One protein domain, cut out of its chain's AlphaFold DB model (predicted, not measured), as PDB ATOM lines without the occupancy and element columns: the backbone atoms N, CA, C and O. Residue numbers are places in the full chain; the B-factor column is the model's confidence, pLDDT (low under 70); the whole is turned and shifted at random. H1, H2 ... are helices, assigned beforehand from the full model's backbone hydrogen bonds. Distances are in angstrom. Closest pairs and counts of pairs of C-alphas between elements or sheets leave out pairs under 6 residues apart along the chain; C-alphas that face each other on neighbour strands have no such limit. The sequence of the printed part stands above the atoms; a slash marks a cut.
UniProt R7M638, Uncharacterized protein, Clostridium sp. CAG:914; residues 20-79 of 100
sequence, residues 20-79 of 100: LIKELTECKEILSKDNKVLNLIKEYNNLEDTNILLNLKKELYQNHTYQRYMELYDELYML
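What this domain is: This is residues 20 to 79 of the 100 residues of an uncharacterized protein of Clostridium sp. CAG:914 (UniProt R7M638). Two pairs of helices make the two arms of a wide V: H1 and H4, the first and last named helices of the printed part, pack on each other in one arm, and the helical hairpin of H2 and H3 makes the other. The chain crosses between the arms twice, by residues 32 to 34 and by residues 61 to 63, and the far end of the hairpin, residues 46 to 51, sticks out. The printed part has 60 residues with four named helices, in the order H1, H2, H3, H4, and no named strand; the class is all helix. It is only just compact, close to loose, with a radius of gyration of the C-alphas of 12.1 A, and it spans 34 by 26 by 18 A.

Where its parts are: H1 is residues 20 to 31, beginning at C-alpha 20 at (-4.144, 43.519, -19.777), and is 16.4 A long from first to last C-alpha. H2, residues 35 to 44, measures 14.1 A. H3 is residues 50 to 60, from C-alpha 50 at (-18.908, 18.132, -30.153), and measures 15.1 A. H4, residues 64 to 79, is the longest helix at 22.7 A and ends at C-alpha 79 at (-2.214, 41.729, -30.527).

How they stand to each other: H1 touches H4, and their closest C-alphas, those of Cys 27 and Tyr 69, are 5.7 A apart. These two run opposite ways at a steep tilt of 36 degrees, only just past shallow. H1 and H2 are close but not clearly touching, about perpendicular at 82 degrees, with the closest C-alphas, those of Leu 31 and Val 37, 6.9 A apart. H2 and H3 form a helical hairpin: they touch, with the closest C-alphas, those of Tyr 44 and Leu 53, 5.8 A apart, and run opposite ways at a shallow tilt of 18 degrees. H3 and H4 are close but not clearly touching, with the closest C-alphas, those of Leu 60 and Tyr 66, 6.7 A apart. Their lines are about perpendicular at 71 degrees, only just past steep. H2 and H4 are also close but not clearly touching; their closest C-alphas, those of Val 37 and Tyr 66, are 7.9 A apart. H1 and H3 are apart. In H1, H2, H3 and H4 every O i to N i+4 pair is within hydrogen-bond range.

The domain as a whole: The two C-alphas farthest apart, those of Lys 22 and Asp 49, are 34.7 A from each other, while the C-alphas of Leu 20 and Leu 79, first and last printed, are 11.1 A apart. Residues 46 to 51, of which 50 and 51 belong to H3, stand free. The printed part has no cut, and the links H1 to H2, H2 to H3 and H3 to H4 are tight. The mean pLDDT of the printed part is 96.3, and no printed residue is under 70.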
ATOM      1  N   LEU A  20      -3.751  44.764 -19.124       97.00
ATOM      2  CA  LEU A  20      -4.144  43.519 -19.777       97.00
ATOM      3  C   LEU A  20      -3.411  42.310 -19.179       97.00
ATOM      4  O   LEU A  20      -4.058  41.339 -18.789       97.00
ATOM      5  N   ILE A  21      -2.074  42.350 -19.083       97.62
ATOM      6  CA  ILE A  21      -1.291  41.231 -18.527       97.62
ATOM      7  C   ILE A  21      -1.537  41.083 -17.028       97.62
ATOM      8  O   ILE A  21      -1.649  39.957 -16.529       97.62
ATOM      9  N   LYS A  22      -1.663  42.201 -16.311       97.81
ATOM     10  CA  LYS A  22      -1.984  42.198 -14.887       97.81
ATOM     11  C   LYS A  22      -3.331  41.519 -14.620       97.81
ATOM     12  O   LYS A  22      -3.381  40.557 -13.859       97.81
ATOM     13  N   GLU A  23      -4.396  41.947 -15.292       98.12
ATOM     14  CA  GLU A  23      -5.743  41.398 -15.109       98.12
ATOM     15  C   GLU A  23      -5.829  39.935 -15.573       98.12
ATOM     16  O   GLU A  23      -6.452  39.101 -14.910       98.12
ATOM     17  N   LEU A  24      -5.145  39.583 -16.670       98.00
ATOM     18  CA  LEU A  24      -5.058  38.199 -17.143       98.00
ATOM     19  C   LEU A  24      -4.407  37.295 -16.084       98.00
ATOM     20  O   LEU A  24      -4.865  36.172 -15.851       98.00
ATOM     21  N   THR A  25      -3.358  37.792 -15.423       97.62
ATOM     22  CA  THR A  25      -2.638  37.080 -14.359       97.62
ATOM     23  C   THR A  25      -3.506  36.925 -13.114       97.62
ATOM     24  O   THR A  25      -3.627  35.816 -12.595       97.62
ATOM     25  N   GLU A  26      -4.192  37.986 -12.689       98.12
ATOM     26  CA  GLU A  26      -5.137  37.955 -11.566       98.12
ATOM     27  C   GLU A  26      -6.276  36.950 -11.811       98.12
ATOM     28  O   GLU A  26      -6.559  36.098 -10.961       98.12
ATOM     29  N   CYS A  27      -6.887  36.964 -13.001       98.38
ATOM     30  CA  CYS A  27      -7.911  35.988 -13.372       98.38
ATOM     31  C   CYS A  27      -7.363  34.556 -13.325       98.38
ATOM     32  O   CYS A  27      -8.008  33.659 -12.774       98.38
ATOM     33  N   LYS A  28      -6.158  34.329 -13.861       97.50
ATOM     34  CA  LYS A  28      -5.501  33.016 -13.840       97.50
ATOM     35  C   LYS A  28      -5.259  32.521 -12.415       97.50
ATOM     36  O   LYS A  28      -5.506  31.349 -12.133       97.50
ATOM     37  N   GLU A  29      -4.801  33.385 -11.513       98.12
ATOM     38  CA  GLU A  29      -4.585  33.032 -10.109       98.12
ATOM     39  C   GLU A  29      -5.882  32.619  -9.413       98.12
ATOM     40  O   GLU A  29      -5.895  31.626  -8.680       98.12
ATOM     41  N   ILE A  30      -6.980  33.333  -9.666       98.06
ATOM     42  CA  ILE A  30      -8.300  32.986  -9.130       98.06
ATOM     43  C   ILE A  30      -8.752  31.626  -9.680       98.06
ATOM     44  O   ILE A  30      -9.090  30.730  -8.906       98.06
ATOM     45  N   LEU A  31      -8.695  31.436 -11.001       97.81
ATOM     46  CA  LEU A  31      -9.133  30.199 -11.662       97.81
ATOM     47  C   LEU A  31      -8.281  28.987 -11.273       97.81
ATOM     48  O   LEU A  31      -8.804  27.881 -11.171       97.81
ATOM     49  N   SER A  32      -6.991  29.181 -10.983       96.81
ATOM     50  CA  SER A  32      -6.102  28.107 -10.516       96.81
ATOM     51  C   SER A  32      -6.510  27.510  -9.163       96.81
ATOM     52  O   SER A  32      -6.056  26.425  -8.805       96.81
ATOM     53  N   LYS A  33      -7.372  28.209  -8.418       97.44
ATOM     54  CA  LYS A  33      -7.915  27.778  -7.125       97.44
ATOM     55  C   LYS A  33      -9.366  27.290  -7.239       97.44
ATOM     56  O   LYS A  33      -9.917  26.796  -6.257       97.44
ATOM     57  N   ASP A  34      -9.988  27.407  -8.415       96.88
ATOM     58  CA  ASP A  34     -11.364  26.981  -8.669       96.88
ATOM     59  C   ASP A  34     -11.399  25.533  -9.181       96.88
ATOM     60  O   ASP A  34     -11.332  25.251 -10.379       96.88
ATOM     61  N   ASN A  35     -11.544  24.590  -8.248       96.50
ATOM     62  CA  ASN A  35     -11.622  23.163  -8.566       96.50
ATOM     63  C   ASN A  35     -12.775  22.815  -9.521       96.50
ATOM     64  O   ASN A  35     -12.658  21.846 -10.270       96.50
ATOM     65  N   LYS A  36     -13.884  23.571  -9.511       95.81
ATOM     66  CA  LYS A  36     -15.009  23.309 -10.416       95.81
ATOM     67  C   LYS A  36     -14.589  23.617 -11.849       95.81
ATOM     68  O   LYS A  36     -14.722  22.757 -12.718       95.81
ATOM     69  N   VAL A  37     -14.045  24.810 -12.080       96.44
ATOM     70  CA  VAL A  37     -13.567  25.215 -13.409       96.44
ATOM     71  C   VAL A  37     -12.448  24.293 -13.892       96.44
ATOM     72  O   VAL A  37     -12.491  23.833 -15.031       96.44
ATOM     73  N   LEU A  38     -11.484  23.957 -13.031       96.25
ATOM     74  CA  LEU A  38     -10.385  23.056 -13.394       96.25
ATOM     75  C   LEU A  38     -10.878  21.668 -13.822       96.25
ATOM     76  O   LEU A  38     -10.371  21.114 -14.799       96.25
ATOM     77  N   ASN A  39     -11.882  21.118 -13.135       96.56
ATOM     78  CA  ASN A  39     -12.480  19.838 -13.511       96.56
ATOM     79  C   ASN A  39     -13.218  19.923 -14.852       96.56
ATOM     80  O   ASN A  39     -13.021  19.048 -15.691       96.56
ATOM     81  N   LEU A  40     -13.990  20.990 -15.088       96.38
ATOM     82  CA  LEU A  40     -14.679  21.213 -16.365       96.38
ATOM     83  C   LEU A  40     -13.695  21.352 -17.538       96.38
ATOM     84  O   LEU A  40     -13.913  20.767 -18.595       96.38
ATOM     85  N   ILE A  41     -12.580  22.070 -17.352       94.38
ATOM     86  CA  ILE A  41     -11.512  22.177 -18.363       94.38
ATOM     87  C   ILE A  41     -10.879  20.807 -18.621       94.38
ATOM     88  O   ILE A  41     -10.638  20.431 -19.768       94.38
ATOM     89  N   LYS A  42     -10.600  20.043 -17.559       95.25
ATOM     90  CA  LYS A  42     -10.032  18.699 -17.686       95.25
ATOM     91  C   LYS A  42     -10.975  17.768 -18.445       95.25
ATOM     92  O   LYS A  42     -10.504  16.989 -19.266       95.25
ATOM     93  N   GLU A  43     -12.272  17.835 -18.181       95.12
ATOM     94  CA  GLU A  43     -13.276  17.062 -18.908       95.12
ATOM     95  C   GLU A  43     -13.331  17.479 -20.381       95.12
ATOM     96  O   GLU A  43     -13.189  16.630 -21.257       95.12
ATOM     97  N   TYR A  44     -13.402  18.786 -20.653       93.12
ATOM     98  CA  TYR A  44     -13.398  19.338 -22.009       93.12
ATOM     99  C   TYR A  44     -12.194  18.853 -22.833       93.12
ATOM    100  O   TYR A  44     -12.344  18.484 -23.991       93.12
ATOM    101  N   ASN A  45     -11.001  18.788 -22.238       91.06
ATOM    102  CA  ASN A  45      -9.782  18.371 -22.942       91.06
ATOM    103  C   ASN A  45      -9.692  16.862 -23.237       91.06
ATOM    104  O   ASN A  45      -8.821  16.459 -24.004       91.06
ATOM    105  N   ASN A  46     -10.533  16.027 -22.618       94.06
ATOM    106  CA  ASN A  46     -10.497  14.565 -22.765       94.06
ATOM    107  C   ASN A  46     -11.667  14.008 -23.592       94.06
ATOM    108  O   ASN A  46     -11.803  12.791 -23.713       94.06
ATOM    109  N   LEU A  47     -12.528  14.875 -24.126       93.06
ATOM    110  CA  LEU A  47     -13.705  14.489 -24.895       93.06
ATOM    111  C   LEU A  47     -13.567  14.906 -26.360       93.06
ATOM    112  O   LEU A  47     -13.003  15.948 -26.676       93.06
ATOM    113  N   GLU A  48     -14.148  14.102 -27.247       92.62
ATOM    114  CA  GLU A  48     -14.210  14.383 -28.689       92.62
ATOM    115  C   GLU A  48     -15.637  14.718 -29.160       92.62
ATOM    116  O   GLU A  48     -15.825  15.249 -30.254       92.62
ATOM    117  N   ASP A  49     -16.659  14.433 -28.342       94.88
ATOM    118  CA  ASP A  49     -18.057  14.680 -28.701       94.88
ATOM    119  C   ASP A  49     -18.376  16.182 -28.712       94.88
ATOM    120  O   ASP A  49     -18.471  16.837 -27.671       94.88
ATOM    121  N   THR A  50     -18.610  16.717 -29.909       92.81
ATOM    122  CA  THR A  50     -18.908  18.132 -30.153       92.81
ATOM    123  C   THR A  50     -20.075  18.678 -29.326       92.81
ATOM    124  O   THR A  50     -20.022  19.827 -28.881       92.81
ATOM    125  N   ASN A  51     -21.139  17.899 -29.109       92.94
ATOM    126  CA  ASN A  51     -22.301  18.368 -28.352       92.94
ATOM    127  C   ASN A  51     -21.974  18.479 -26.862       92.94
ATOM    128  O   ASN A  51     -22.374  19.450 -26.215       92.94
ATOM    129  N   ILE A  52     -21.223  17.515 -26.324       92.88
ATOM    130  CA  ILE A  52     -20.777  17.556 -24.928       92.88
ATOM    131  C   ILE A  52     -19.799  18.718 -24.727       92.88
ATOM    132  O   ILE A  52     -19.981  19.518 -23.808       92.88
ATOM    133  N   LEU A  53     -18.839  18.895 -25.640       94.31
ATOM    134  CA  LEU A  53     -17.897  20.018 -25.618       94.31
ATOM    135  C   LEU A  53     -18.612  21.378 -25.644       94.31
ATOM    136  O   LEU A  53     -18.249  22.286 -24.895       94.31
ATOM    137  N   LEU A  54     -19.662  21.525 -26.460       94.75
ATOM    138  CA  LEU A  54     -20.454  22.756 -26.508       94.75
ATOM    139  C   LEU A  54     -21.151  23.046 -25.172       94.75
ATOM    140  O   LEU A  54     -21.206  24.202 -24.747       94.75
ATOM    141  N   ASN A  55     -21.686  22.021 -24.508       95.12
ATOM    142  CA  ASN A  55     -22.341  22.178 -23.211       95.12
ATOM    143  C   ASN A  55     -21.339  22.535 -22.108       95.12
ATOM    144  O   ASN A  55     -21.588  23.476 -21.356       95.12
ATOM    145  N   LEU A  56     -20.181  21.873 -22.077       95.81
ATOM    146  CA  LEU A  56     -19.093  22.202 -21.152       95.81
ATOM    147  C   LEU A  56     -18.602  23.637 -21.351       95.81
ATOM    148  O   LEU A  56     -18.413  24.365 -20.380       95.81
ATOM    149  N   LYS A  57     -18.471  24.087 -22.606       94.00
ATOM    150  CA  LYS A  57     -18.127  25.482 -22.901       94.00
ATOM    151  C   LYS A  57     -19.182  26.446 -22.357       94.00
ATOM    152  O   LYS A  57     -18.823  27.439 -21.737       94.00
ATOM    153  N   LYS A  58     -20.476  26.164 -22.544       95.69
ATOM    154  CA  LYS A  58     -21.549  26.998 -21.971       95.69
ATOM    155  C   LYS A  58     -21.469  27.058 -20.448       95.69
ATOM    156  O   LYS A  58     -21.654  28.137 -19.899       95.69
ATOM    157  N   GLU A  59     -21.188  25.940 -19.781       96.25
ATOM    158  CA  GLU A  59     -21.050  25.909 -18.322       96.25
ATOM    159  C   GLU A  59     -19.820  26.692 -17.844       96.25
ATOM    160  O   GLU A  59     -19.928  27.498 -16.923       96.25
ATOM    161  N   LEU A  60     -18.670  26.532 -18.505       96.44
ATOM    162  CA  LEU A  60     -17.462  27.307 -18.214       96.44
ATOM    163  C   LEU A  60     -17.711  28.818 -18.332       96.44
ATOM    164  O   LEU A  60     -17.306  29.581 -17.458       96.44
ATOM    165  N   TYR A  61     -18.441  29.250 -19.363       96.06
ATOM    166  CA  TYR A  61     -18.776  30.660 -19.587       96.06
ATOM    167  C   TYR A  61     -19.812  31.235 -18.607       96.06
ATOM    168  O   TYR A  61     -20.042  32.441 -18.620       96.06
ATOM    169  N   GLN A  62     -20.416  30.427 -17.728       96.69
ATOM    170  CA  GLN A  62     -21.201  30.956 -16.603       96.69
ATOM    171  C   GLN A  62     -20.308  31.513 -15.484       96.69
ATOM    172  O   GLN A  62     -20.778  32.292 -14.656       96.69
ATOM    173  N   ASN A  63     -19.030  31.124 -15.432       97.69
ATOM    174  CA  ASN A  63     -18.068  31.686 -14.494       97.69
ATOM    175  C   ASN A  63     -17.519  33.008 -15.058       97.69
ATOM    176  O   ASN A  63     -16.789  33.015 -16.048       97.69
ATOM    177  N   HIS A  64     -17.853  34.129 -14.411       97.44
ATOM    178  CA  HIS A  64     -17.443  35.462 -14.865       97.44
ATOM    179  C   HIS A  64     -15.923  35.640 -14.942       97.44
ATOM    180  O   HIS A  64     -15.435  36.267 -15.878       97.44
ATOM    181  N   THR A  65     -15.164  35.061 -14.010       98.00
ATOM    182  CA  THR A  65     -13.696  35.122 -14.037       98.00
ATOM    183  C   THR A  65     -13.132  34.345 -15.224       98.00
ATOM    184  O   THR A  65     -12.206  34.811 -15.879       98.00
ATOM    185  N   TYR A  66     -13.706  33.181 -15.543       98.00
ATOM    186  CA  TYR A  66     -13.324  32.406 -16.722       98.00
ATOM    187  C   TYR A  66     -13.665  33.153 -18.012       98.00
ATOM    188  O   TYR A  66     -12.824  33.248 -18.903       98.00
ATOM    189  N   GLN A  67     -14.867  33.727 -18.097       97.94
ATOM    190  CA  GLN A  67     -15.266  34.553 -19.234       97.94
ATOM    191  C   GLN A  67     -14.275  35.706 -19.438       97.94
ATOM    192  O   GLN A  67     -13.749  35.872 -20.537       97.94
ATOM    193  N   ARG A  68     -13.972  36.455 -18.371       98.25
ATOM    194  CA  ARG A  68     -13.050  37.590 -18.433       98.25
ATOM    195  C   ARG A  68     -11.631  37.167 -18.811       98.25
ATOM    196  O   ARG A  68     -11.007  37.810 -19.649       98.25
ATOM    197  N   TYR A  69     -11.148  36.053 -18.260       98.31
ATOM    198  CA  TYR A  69      -9.869  35.459 -18.648       98.31
ATOM    199  C   TYR A  69      -9.807  35.164 -20.151       98.31
ATOM    200  O   TYR A  69      -8.812  35.483 -20.796       98.31
ATOM    201  N   MET A  70     -10.868  34.579 -20.716       97.44
ATOM    202  CA  MET A  70     -10.928  34.262 -22.144       97.44
ATOM    203  C   MET A  70     -10.957  35.521 -23.018       97.44
ATOM    204  O   MET A  70     -10.269  35.557 -24.032       97.44
ATOM    205  N   GLU A  71     -11.687  36.563 -22.612       97.88
ATOM    206  CA  GLU A  71     -11.698  37.858 -23.313       97.88
ATOM    207  C   GLU A  71     -10.295  38.486 -23.368       97.88
ATOM    208  O   GLU A  71      -9.825  38.865 -24.440       97.88
ATOM    209  N   LEU A  72      -9.600  38.537 -22.226       98.31
ATOM    210  CA  LEU A  72      -8.237  39.073 -22.123       98.31
ATOM    211  C   LEU A  72      -7.227  38.236 -22.919       98.31
ATOM    212  O   LEU A  72      -6.324  38.774 -23.563       98.31
ATOM    213  N   TYR A  73      -7.378  36.909 -22.892       97.44
ATOM    214  CA  TYR A  73      -6.550  35.997 -23.676       97.44
ATOM    215  C   TYR A  73      -6.724  36.232 -25.181       97.44
ATOM    216  O   TYR A  73      -5.732  36.306 -25.908       97.44
ATOM    217  N   ASP A  74      -7.966  36.377 -25.648       97.69
ATOM    218  CA  ASP A  74      -8.266  36.640 -27.056       97.69
ATOM    219  C   ASP A  74      -7.700  37.997 -27.502       97.69
ATOM    220  O   ASP A  74      -7.134  38.101 -28.595       97.69
ATOM    221  N   GLU A  75      -7.773  39.023 -26.650       97.31
ATOM    222  CA  GLU A  75      -7.170  40.333 -26.906       97.31
ATOM    223  C   GLU A  75      -5.641  40.235 -27.063       97.31
ATOM    224  O   GLU A  75      -5.091  40.684 -28.077       97.31
ATOM    225  N   LEU A  76      -4.958  39.564 -26.126       96.75
ATOM    226  CA  LEU A  76      -3.513  39.320 -26.202       96.75
ATOM    227  C   LEU A  76      -3.136  38.549 -27.469       96.75
ATOM    228  O   LEU A  76      -2.190  38.903 -28.178       96.75
ATOM    229  N   TYR A  77      -3.890  37.491 -27.768       96.75
ATOM    230  CA  TYR A  77      -3.674  36.664 -28.945       96.75
ATOM    231  C   TYR A  77      -3.786  37.488 -30.230       96.75
ATOM    232  O   TYR A  77      -2.943  37.366 -31.123       96.75
ATOM    233  N   MET A  78      -4.787  38.364 -30.326       96.69
ATOM    234  CA  MET A  78      -4.980  39.227 -31.491       96.69
ATOM    235  C   MET A  78      -3.868  40.272 -31.634       96.69
ATOM    236  O   MET A  78      -3.415  40.519 -32.760       96.69
ATOM    237  N   LEU A  79      -3.370  40.831 -30.526       95.31
ATOM    238  CA  LEU A  79      -2.214  41.729 -30.527       95.31
ATOM    239  C   LEU A  79      -0.970  41.021 -31.086       95.31
ATOM    240  O   LEU A  79      -0.384  41.470 -32.075       95.31
TER     241      LEU A  79